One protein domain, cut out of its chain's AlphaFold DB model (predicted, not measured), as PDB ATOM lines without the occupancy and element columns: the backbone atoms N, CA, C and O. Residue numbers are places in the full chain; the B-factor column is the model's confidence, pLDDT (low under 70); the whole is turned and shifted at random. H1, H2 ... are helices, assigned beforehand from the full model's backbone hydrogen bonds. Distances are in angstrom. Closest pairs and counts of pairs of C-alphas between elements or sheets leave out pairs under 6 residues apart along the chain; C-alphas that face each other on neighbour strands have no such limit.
ATOM      1  N   GLY A   9     135.671 114.388 130.813       65.69
ATOM      2  CA  GLY A   9     137.107 114.117 130.834       65.69
ATOM      3  C   GLY A   9     137.822 114.742 132.039       65.69
ATOM      4  O   GLY A   9     138.565 114.052 132.730       65.69
ATOM      5  N   ARG A  10     137.535 116.010 132.377       70.12
ATOM      6  CA  ARG A  10     138.189 116.705 133.505       70.12
ATOM      7  C   ARG A  10     137.663 116.281 134.876       70.12
ATOM      8  O   ARG A  10     138.345 116.493 135.879       70.12
ATOM      9  N   ARG A  11     136.470 115.686 134.953       85.75
ATOM     10  CA  ARG A  11     135.861 115.293 136.232       85.75
ATOM     11  C   ARG A  11     136.612 114.127 136.865       85.75
ATOM     12  O   ARG A  11     136.846 114.162 138.066       85.75
ATOM     13  N   LEU A  12     137.097 113.179 136.055       89.31
ATOM     14  CA  LEU A  12     137.972 112.109 136.537       89.31
ATOM     15  C   LEU A  12     139.214 112.674 137.234       89.31
ATOM     16  O   LEU A  12     139.556 112.241 138.331       89.31
ATOM     17  N   TRP A  13     139.888 113.635 136.602       90.81
ATOM     18  CA  TRP A  13     141.133 114.185 137.137       90.81
ATOM     19  C   TRP A  13     140.875 114.870 138.475       90.81
ATOM     20  O   TRP A  13     141.556 114.577 139.454       90.81
ATOM     21  N   ARG A  14     139.820 115.696 138.549       91.44
ATOM     22  CA  ARG A  14     139.374 116.325 139.802       91.44
ATOM     23  C   ARG A  14     139.077 115.291 140.888       91.44
ATOM     24  O   ARG A  14     139.495 115.490 142.022       91.44
ATOM     25  N   SER A  15     138.418 114.182 140.551       90.38
ATOM     26  CA  SER A  15     138.140 113.104 141.508       90.38
ATOM     27  C   SER A  15     139.417 112.446 142.034       90.38
ATOM     28  O   SER A  15     139.521 112.207 143.232       90.38
ATOM     29  N   VAL A  16     140.407 112.196 141.170       91.81
ATOM     30  CA  VAL A  16     141.697 111.621 141.587       91.81
ATOM     31  C   VAL A  16     142.467 112.587 142.488       91.81
ATOM     32  O   VAL A  16     142.991 112.165 143.516       91.81
ATOM     33  N   PHE A  17     142.499 113.881 142.158       91.81
ATOM     34  CA  PHE A  17     143.136 114.887 143.010       91.81
ATOM     35  C   PHE A  17     142.436 115.021 144.364       91.81
ATOM     36  O   PHE A  17     143.100 114.999 145.397       91.81
ATOM     37  N   LYS A  18     141.099 115.066 144.376       93.25
ATOM     38  CA  LYS A  18     140.318 115.121 145.616       93.25
ATOM     39  C   LYS A  18     140.547 113.882 146.483       93.25
ATOM     40  O   LYS A  18     140.747 114.014 147.684       93.25
ATOM     41  N   HIS A  19     140.571 112.693 145.879       93.31
ATOM     42  CA  HIS A  19     140.878 111.462 146.604       93.31
ATOM     43  C   HIS A  19     142.266 111.522 147.240       93.31
ATOM     44  O   HIS A  19     142.423 111.141 148.392       93.31
ATOM     45  N   ARG A  20     143.271 112.024 146.516       93.00
ATOM     46  CA  ARG A  20     144.630 112.164 147.053       93.00
ATOM     47  C   ARG A  20     144.707 113.125 148.225       93.00
ATOM     48  O   ARG A  20     145.366 112.808 149.205       93.00
ATOM     49  N   SER A  21     143.991 114.240 148.135       93.69
ATOM     50  CA  SER A  21     143.894 115.214 149.221       93.69
ATOM     51  C   SER A  21     143.246 114.637 150.481       93.69
ATOM     52  O   SER A  21     143.658 114.995 151.574       93.69
ATOM     53  N   GLN A  22     142.223 113.787 150.336       92.44
ATOM     54  CA  GLN A  22     141.425 113.307 151.469       92.44
ATOM     55  C   GLN A  22     141.909 111.971 152.048       92.44
ATOM     56  O   GLN A  22     141.819 111.751 153.249       92.44
ATOM     57  N   PHE A  23     142.372 111.061 151.190       90.06
ATOM     58  CA  PHE A  23     142.641 109.659 151.530       90.06
ATOM     59  C   PHE A  23     144.068 109.209 151.178       90.06
ATOM     60  O   PHE A  23     144.439 108.074 151.464       90.06
ATOM     61  N   GLY A  24     144.869 110.057 150.523       91.44
ATOM     62  CA  GLY A  24     146.224 109.713 150.092       91.44
ATOM     63  C   GLY A  24     146.292 108.928 148.773       91.44
ATOM     64  O   GLY A  24     145.471 109.090 147.861       91.44
ATOM     65  N   ALA A  25     147.336 108.112 148.617       90.62
ATOM     66  CA  ALA A  25     147.689 107.502 147.335       90.62
ATOM     67  C   ALA A  25     146.577 106.598 146.765       90.62
ATOM     68  O   ALA A  25     146.096 105.667 147.406       90.62
ATOM     69  N   LEU A  26     146.205 106.838 145.503       91.56
ATOM     70  CA  LEU A  26     145.206 106.049 144.779       91.56
ATOM     71  C   LEU A  26     145.899 104.983 143.923       91.56
ATOM     72  O   LEU A  26     146.625 105.336 142.996       91.56
ATOM     73  N   ARG A  27     145.651 103.697 144.201       92.06
ATOM     74  CA  ARG A  27     146.223 102.563 143.438       92.06
ATOM     75  C   ARG A  27     145.263 101.981 142.401       92.06
ATOM     76  O   ARG A  27     145.697 101.488 141.363       92.06
ATOM     77  N   GLN A  28     143.962 102.023 142.676       91.88
ATOM     78  CA  GLN A  28     142.932 101.405 141.846       91.88
ATOM     79  C   GLN A  28     141.770 102.377 141.657       91.88
ATOM     80  O   GLN A  28     141.343 103.030 142.604       91.88
ATOM     81  N   PHE A  29     141.250 102.469 140.439       91.75
ATOM     82  CA  PHE A  29     140.125 103.326 140.094       91.75
ATOM     83  C   PHE A  29     139.049 102.526 139.357       91.75
ATOM     84  O   PHE A  29     139.301 101.929 138.309       91.75
ATOM     85  N   ALA A  30     137.824 102.559 139.874       90.81
ATOM     86  CA  ALA A  30     136.665 101.968 139.223       90.81
ATOM     87  C   ALA A  30     135.617 103.052 138.958       90.81
ATOM     88  O   ALA A  30     135.228 103.780 139.866       90.81
ATOM     89  N   GLY A  31     135.166 103.164 137.711       87.19
ATOM     90  CA  GLY A  31     134.211 104.188 137.297       87.19
ATOM     91  C   GLY A  31     133.469 103.803 136.024       87.19
ATOM     92  O   GLY A  31     133.784 102.801 135.380       87.19
ATOM     93  N   ASP A  32     132.475 104.608 135.671       86.94
ATOM     94  CA  ASP A  32     131.606 104.345 134.526       86.94
ATOM     95  C   ASP A  32     132.321 104.484 133.181       86.94
ATOM     96  O   ASP A  32     133.340 105.170 133.043       86.94
ATOM     97  N   ARG A  33     131.737 103.862 132.150       84.19
ATOM     98  CA  ARG A  33     132.276 103.875 130.783       84.19
ATOM     99  C   ARG A  33     132.416 105.291 130.212       84.19
ATOM    100  O   ARG A  33     133.311 105.505 129.400       84.19
ATOM    101  N   ILE A  34     131.610 106.249 130.671       85.50
ATOM    102  CA  ILE A  34     131.698 107.664 130.265       85.50
ATOM    103  C   ILE A  34     133.075 108.279 130.577       85.50
ATOM    104  O   ILE A  34     133.573 109.125 129.840       85.50
ATOM    105  N   TYR A  35     133.773 107.778 131.604       87.25
ATOM    106  CA  TYR A  35     135.117 108.238 131.959       87.25
ATOM    107  C   TYR A  35     136.229 107.560 131.157       87.25
ATOM    108  O   TYR A  35     137.390 107.962 131.264       87.25
ATOM    109  N   ALA A  36     135.909 106.561 130.333       87.00
ATOM    110  CA  ALA A  36     136.871 105.720 129.630       87.00
ATOM    111  C   ALA A  36     137.420 106.365 128.336       87.00
ATOM    112  O   ALA A  36     137.649 105.673 127.337       87.00
ATOM    113  N   SER A  37     137.651 107.681 128.354       88.38
ATOM    114  CA  SER A  37     138.241 108.446 127.249       88.38
ATOM    115  C   SER A  37     139.750 108.194 127.115       88.38
ATOM    116  O   SER A  37     140.425 107.800 128.069       88.38
ATOM    117  N   ASN A  38     140.317 108.445 125.931       87.50
ATOM    118  CA  ASN A  38     141.753 108.239 125.690       87.50
ATOM    119  C   ASN A  38     142.633 109.119 126.592       87.50
ATOM    120  O   ASN A  38     143.631 108.640 127.130       87.50
ATOM    121  N   ALA A  39     142.246 110.382 126.804       89.25
ATOM    122  CA  ALA A  39     142.961 111.299 127.692       89.25
ATOM    123  C   ALA A  39     143.008 110.765 129.133       89.25
ATOM    124  O   ALA A  39     144.064 110.738 129.762       89.25
ATOM    125  N   ASN A  40     141.880 110.245 129.617       90.06
ATOM    126  CA  ASN A  40     141.756 109.665 130.950       90.06
ATOM    127  C   ASN A  40     142.559 108.377 131.107       90.06
ATOM    128  O   ASN A  40     143.241 108.191 132.111       90.06
ATOM    129  N   ARG A  41     142.547 107.510 130.094       88.62
ATOM    130  CA  ARG A  41     143.360 106.286 130.082       88.62
ATOM    131  C   ARG A  41     144.853 106.596 130.135       88.62
ATOM    132  O   ARG A  41     145.572 105.956 130.896       88.62
ATOM    133  N   ARG A  42     145.318 107.594 129.372       90.81
ATOM    134  CA  ARG A  42     146.720 108.051 129.406       90.81
ATOM    135  C   ARG A  42     147.090 108.626 130.771       90.81
ATOM    136  O   ARG A  42     148.149 108.291 131.291       90.81
ATOM    137  N   PHE A  43     146.211 109.435 131.360       91.75
ATOM    138  CA  PHE A  43     146.402 109.982 132.702       91.75
ATOM    139  C   PHE A  43     146.538 108.875 133.757       91.75
ATOM    140  O   PHE A  43     147.534 108.838 134.474       91.75
ATOM    141  N   LEU A  44     145.595 107.930 133.803       91.00
ATOM    142  CA  LEU A  44     145.617 106.830 134.774       91.00
ATOM    143  C   LEU A  44     146.833 105.915 134.577       91.00
ATOM    144  O   LEU A  44     147.466 105.538 135.560       91.00
ATOM    145  N   LYS A  45     147.225 105.638 133.322       90.38
ATOM    146  CA  LYS A  45     148.446 104.878 133.009       90.38
ATOM    147  C   LYS A  45     149.712 105.605 133.478       90.38
ATOM    148  O   LYS A  45     150.567 104.969 134.077       90.38
ATOM    149  N   LYS A  46     149.819 106.924 133.259       93.00
ATOM    150  CA  LYS A  46     150.958 107.742 133.728       93.00
ATOM    151  C   LYS A  46     151.084 107.731 135.253       93.00
ATOM    152  O   LYS A  46     152.179 107.854 135.779       93.00
ATOM    153  N   GLN A  47     149.960 107.626 135.954       90.25
ATOM    154  CA  GLN A  47     149.908 107.583 137.414       90.25
ATOM    155  C   GLN A  47     149.983 106.154 137.981       90.25
ATOM    156  O   GLN A  47     149.821 105.992 139.187       90.25
ATOM    157  N   SER A  48     150.188 105.136 137.136       91.31
ATOM    158  CA  SER A  48     150.215 103.715 137.517       91.31
ATOM    159  C   SER A  48     148.969 103.253 138.288       91.31
ATOM    160  O   SER A  48     149.046 102.407 139.176       91.31
ATOM    161  N   ILE A  49     147.803 103.808 137.944       92.06
ATOM    162  CA  ILE A  49     146.521 103.476 138.571       92.06
ATOM    163  C   ILE A  49     145.866 102.345 137.777       92.06
ATOM    164  O   ILE A  49     145.607 102.489 136.578       92.06
ATOM    165  N   ALA A  50     145.553 101.231 138.439       90.75
ATOM    166  CA  ALA A  50     144.810 100.138 137.819       90.75
ATOM    167  C   ALA A  50     143.335 100.518 137.630       90.75
ATOM    168  O   ALA A  50     142.751 101.187 138.480       90.75
ATOM    169  N   THR A  51     142.715 100.105 136.521       91.44
ATOM    170  CA  THR A  51     141.358 100.561 136.166       91.44
ATOM    171  C   THR A  51     140.461  99.431 135.696       91.44
ATOM    172  O   THR A  51     140.954  98.469 135.117       91.44
ATOM    173  N   CYS A  52     139.144  99.577 135.871       90.44
ATOM    174  CA  CYS A  52     138.142  98.632 135.357       90.44
ATOM    175  C   CYS A  52     137.804  98.821 133.864       90.44
ATOM    176  O   CYS A  52     136.926  98.144 133.332       90.44
ATOM    177  N   PHE A  53     138.444  99.765 133.167       89.19
ATOM    178  CA  PHE A  53     138.073 100.089 131.793       89.19
ATOM    179  C   PHE A  53     138.489  98.984 130.812       89.19
ATOM    180  O   PHE A  53     139.643  98.549 130.796       89.19
ATOM    181  N   LYS A  54     137.574  98.589 129.912       84.62
ATOM    182  CA  LYS A  54     137.890  97.665 128.806       84.62
ATOM    183  C   LYS A  54     139.027  98.244 127.958       84.62
ATOM    184  O   LYS A  54     139.024  99.453 127.700       84.62
ATOM    185  N   ARG A  55     140.011  97.426 127.568       79.88
ATOM    186  CA  ARG A  55     141.104  97.850 126.672       79.88
ATOM    187  C   ARG A  55     140.543  98.203 125.289       79.88
ATOM    188  O   ARG A  55     139.423  97.829 124.952       79.88
ATOM    189  N   LYS A  56     141.307  98.990 124.534       82.12
ATOM    190  CA  LYS A  56     141.021  99.317 123.134       82.12
ATOM    191  C   LYS A  56     142.080  98.624 122.274       82.12
ATOM    192  O   LYS A  56     143.251  98.697 122.641       82.12
ATOM    193  N   SER A  64     147.775  89.098 131.209       65.06
ATOM    194  CA  SER A  64     147.798  88.226 132.385       65.06
ATOM    195  C   SER A  64     146.397  88.058 132.979       65.06
ATOM    196  O   SER A  64     145.673  89.036 133.201       65.06
ATOM    197  N   VAL A  65     145.999  86.810 133.232       73.50
ATOM    198  CA  VAL A  65     144.709  86.442 133.845       73.50
ATOM    199  C   VAL A  65     144.392  87.347 135.048       73.50
ATOM    200  O   VAL A  65     143.264  87.813 135.214       73.50
ATOM    201  N   GLN A  66     145.429  87.718 135.799       77.25
ATOM    202  CA  GLN A  66     145.403  88.673 136.905       77.25
ATOM    203  C   GLN A  66     144.821  90.050 136.535       77.25
ATOM    204  O   GLN A  66     143.983  90.584 137.257       77.25
ATOM    205  N   ALA A  67     145.207  90.646 135.404       78.38
ATOM    206  CA  ALA A  67     144.684  91.940 134.969       78.38
ATOM    207  C   ALA A  67     143.216  91.857 134.517       78.38
ATOM    208  O   ALA A  67     142.485  92.851 134.587       78.38
ATOM    209  N   SER A  68     142.771  90.698 134.023       81.94
ATOM    210  CA  SER A  68     141.356  90.441 133.723       81.94
ATOM    211  C   SER A  68     140.537  90.295 135.009       81.94
ATOM    212  O   SER A  68     139.531  90.986 135.183       81.94
ATOM    213  N   GLN A  69     141.028  89.493 135.957       86.38
ATOM    214  CA  GLN A  69     140.426  89.308 137.280       86.38
ATOM    215  C   GLN A  69     140.357  90.615 138.079       86.38
ATOM    216  O   GLN A  69     139.334  90.919 138.685       86.38
ATOM    217  N   LEU A  70     141.402  91.445 138.032       88.44
ATOM    218  CA  LEU A  70     141.396  92.760 138.674       88.44
ATOM    219  C   LEU A  70     140.319  93.668 138.071       88.44
ATOM    220  O   LEU A  70     139.596  94.349 138.794       88.44
ATOM    221  N   ARG A  71     140.181  93.669 136.741       88.06
ATOM    222  CA  ARG A  71     139.160  94.462 136.045       88.06
ATOM    223  C   ARG A  71     137.749  94.004 136.393       88.06
ATOM    224  O   ARG A  71     136.903  94.855 136.672       88.06
ATOM    225  N   SER A  72     137.500  92.694 136.394       88.06
ATOM    226  CA  SER A  72     136.194  92.135 136.749       88.06
ATOM    227  C   SER A  72     135.866  92.371 138.225       88.06
ATOM    228  O   SER A  72     134.760  92.813 138.532       88.06
ATOM    229  N   GLY A  73     136.842  92.197 139.121       90.38
ATOM    230  CA  GLY A  73     136.724  92.499 140.546       90.38
ATOM    231  C   GLY A  73     136.396  93.968 140.805       90.38
ATOM    232  O   GLY A  73     135.428  94.265 141.500       90.38
ATOM    233  N   LEU A  74     137.122  94.898 140.177       89.88
ATOM    234  CA  LEU A  74     136.845  96.336 140.275       89.88
ATOM    235  C   LEU A  74     135.477  96.709 139.692       89.88
ATOM    236  O   LEU A  74     134.761  97.529 140.267       89.88
ATOM    237  N   GLY A  75     135.097  96.111 138.561       87.31
ATOM    238  CA  GLY A  75     133.792  96.325 137.938       87.31
ATOM    239  C   GLY A  75     132.637  95.855 138.821       87.31
ATOM    240  O   GLY A  75     131.650  96.581 138.963       87.31
ATOM    241  N   ARG A  76     132.793  94.685 139.453       87.31
ATOM    242  CA  ARG A  76     131.831  94.117 140.403       87.31
ATOM    243  C   ARG A  76     131.773  94.942 141.680       87.31
ATOM    244  O   ARG A  76     130.691  95.352 142.059       87.31
ATOM    245  N   ALA A  77     132.912  95.280 142.280       88.00
ATOM    246  CA  ALA A  77     132.963  96.125 143.470       88.00
ATOM    247  C   ALA A  77     132.294  97.487 143.233       88.00
ATOM    248  O   ALA A  77     131.536  97.944 144.081       88.00
ATOM    249  N   ARG A  78     132.514  98.113 142.068       86.75
ATOM    250  CA  ARG A  78     131.801  99.335 141.666       86.75
ATOM    251  C   ARG A  78     130.290  99.106 141.612       86.75
ATOM    252  O   ARG A  78     129.555  99.894 142.196       86.75
ATOM    253  N   ALA A  79     129.838  98.056 140.923       81.75
ATOM    254  CA  ALA A  79     128.415  97.738 140.804       81.75
ATOM    255  C   ALA A  79     127.787  97.463 142.178       81.75
ATOM    256  O   ALA A  79     126.850  98.148 142.556       81.75
ATOM    257  N   THR A  80     128.377  96.573 142.975       80.44
ATOM    258  CA  THR A  80     127.893  96.197 144.307       80.44
ATOM    259  C   THR A  80     127.943  97.349 145.306       80.44
ATOM    260  O   THR A  80     127.060  97.454 146.142       80.44
ATOM    261  N   ARG A  81     128.942  98.240 145.252       76.12
ATOM    262  CA  ARG A  81     128.975  99.426 146.128       76.12
ATOM    263  C   ARG A  81     127.844 100.395 145.796       76.12
ATOM    264  O   ARG A  81     127.208 100.895 146.714       76.12
ATOM    265  N   LEU A  82     127.615 100.658 144.509       64.62
ATOM    266  CA  LEU A  82     126.581 101.592 144.055       64.62
ATOM    267  C   LEU A  82     125.174 101.009 144.229       64.62
ATOM    268  O   LEU A  82     124.286 101.671 144.749       64.62
ATOM    269  N   GLU A  83     124.976  99.759 143.827       63.12
ATOM    270  CA  GLU A  83     123.706  99.048 143.975       63.12
ATOM    271  C   GLU A  83     123.424  98.714 145.441       63.12
ATOM    272  O   GLU A  83     122.291  98.831 145.894       63.12
ATOM    273  N   GLY A  84     124.462  98.393 146.213       64.69
ATOM    274  CA  GLY A  84     124.370  98.162 147.648       64.69
ATOM    275  C   GLY A  84     124.038  99.427 148.433       64.69
ATOM    276  O   GLY A  84     123.253  99.336 149.362       64.69
ATOM    277  N   SER A  85     124.553 100.612 148.076       63.59
ATOM    278  CA  SER A  85     124.145 101.844 148.770       63.59
ATOM    279  C   SER A  85     122.687 102.186 148.464       63.59
ATOM    280  O   SER A  85     121.877 102.301 149.378       63.59
ATOM    281  N   PHE A  86     122.320 102.231 147.180       59.16
ATOM    282  CA  PHE A  86     120.969 102.612 146.762       59.16
ATOM    283  C   PHE A  86     119.899 101.576 147.128       59.16
ATOM    284  O   PHE A  86     118.797 101.933 147.546       59.16
ATOM    285  N   GLY A  87     120.195 100.289 146.949       61.62
ATOM    286  CA  GLY A  87     119.268  99.194 147.227       61.62
ATOM    287  C   GLY A  87     119.046  98.984 148.722       61.62
ATOM    288  O   GLY A  87     117.912  98.752 149.147       61.62
ATOM    289  N   ASN A  88     120.101  99.128 149.531       63.41
ATOM    290  CA  ASN A  88     119.994  98.999 150.980       63.41
ATOM    291  C   ASN A  88     119.244 100.197 151.582       63.41
ATOM    292  O   ASN A  88     118.349  99.996 152.394       63.41
ATOM    293  N   GLU A  89     119.503 101.424 151.117       61.59
ATOM    294  CA  GLU A  89     118.774 102.620 151.572       61.59
ATOM    295  C   GLU A  89     117.282 102.580 151.201       61.59
ATOM    296  O   GLU A  89     116.431 102.925 152.024       61.59
ATOM    297  N   LYS A  90     116.921 102.087 150.007       63.25
ATOM    298  CA  LYS A  90     115.506 101.948 149.614       63.25
ATOM    299  C   LYS A  90     114.728 100.958 150.485       63.25
ATOM    300  O   LYS A  90     113.569 101.222 150.801       63.25
ATOM    301  N   ASN A  91     115.336  99.833 150.859       65.00
ATOM    302  CA  ASN A  91     114.642  98.762 151.580       65.00
ATOM    303  C   ASN A  91     114.758  98.868 153.108       65.00
ATOM    304  O   ASN A  91     113.789  98.566 153.802       65.00
ATOM    305  N   HIS A  92     115.901  99.315 153.637       62.62
ATOM    306  CA  HIS A  92     116.186  99.303 155.077       62.62
ATOM    307  C   HIS A  92     115.973 100.653 155.772       62.62
ATOM    308  O   HIS A  92     115.871 100.687 156.993       62.62
ATOM    309  N   CYS A  93     115.839 101.756 155.031       61.69
ATOM    310  CA  CYS A  93     115.686 103.094 155.619       61.69
ATOM    311  C   CYS A  93     114.256 103.635 155.501       61.69
ATOM    312  O   CYS A  93     114.048 104.837 155.380       61.69
ATOM    313  N   LEU A  94     113.261 102.736 155.502       64.62
ATOM    314  CA  LEU A  94     111.822 103.046 155.437       64.62
ATOM    315  C   LEU A  94     111.375 103.828 154.180       64.62
ATOM    316  O   LEU A  94     110.211 104.209 154.064       64.62
TER     317      LEU A  94
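AT A GLANCE: This is residues 9 to 56 and 64 to 94 of the 179 residues of an uncharacterized protein of Saprospiraceae bacterium (UniProt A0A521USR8). One long helix, H3, sticks out with its residues 80 to 92, and residues 93 to 94 after it, from a small body made of H2, loops, residues 9 to 17 of H1 and residues 65 to 79 of H3, while residues 18 to 23 of H1 also stand free. Residues 28 to 29 and 50 to 51, a short parallel pairing, tie the loops before and after H2 together. The printed part has 79 residues with three named helices, in the order H1, H2, H3, and no named strand: all helix. It is only just loose, close to compact, with a radius of gyration of the C-alphas of 14.2 A, spanning 45 by 32 by 22 A.

HOW THE PARTS SIT: H3, residues 65 to 92, has a kink of 25 degrees near residue 86. It is apart from H2, residues 38 to 46, and from H1, residues 9 to 23. H1 touches H2 with residues 9 to 13 alone; the closest C-alphas, of Gly 9 and Asn 40, are 6.4 A apart. These two run the same way at a shallow tilt of 30 degrees. Every O i to N i+4 pair is within hydrogen-bond range in H2 and H3, and 10 of 11 in H1.

IN THESE COORDINATES: H3 is 37.8 A long, ending at C-alpha 92 (116.186, 99.303, 155.077). H1, 21.9 A, begins at C-alpha 9 (137.107, 114.117, 130.834). H2 measures 12.2 A.

THE WHOLE: The C-alphas farthest apart, of Ser 64 and Leu 94, are 45.2 A apart. Residues 57 to 63 are not printed, a gap of 16.0 A between C-alphas 56 and 64. The link from H1 to H2 is long. The pLDDT is under 70 at residues 9, 64 and 82 to 94.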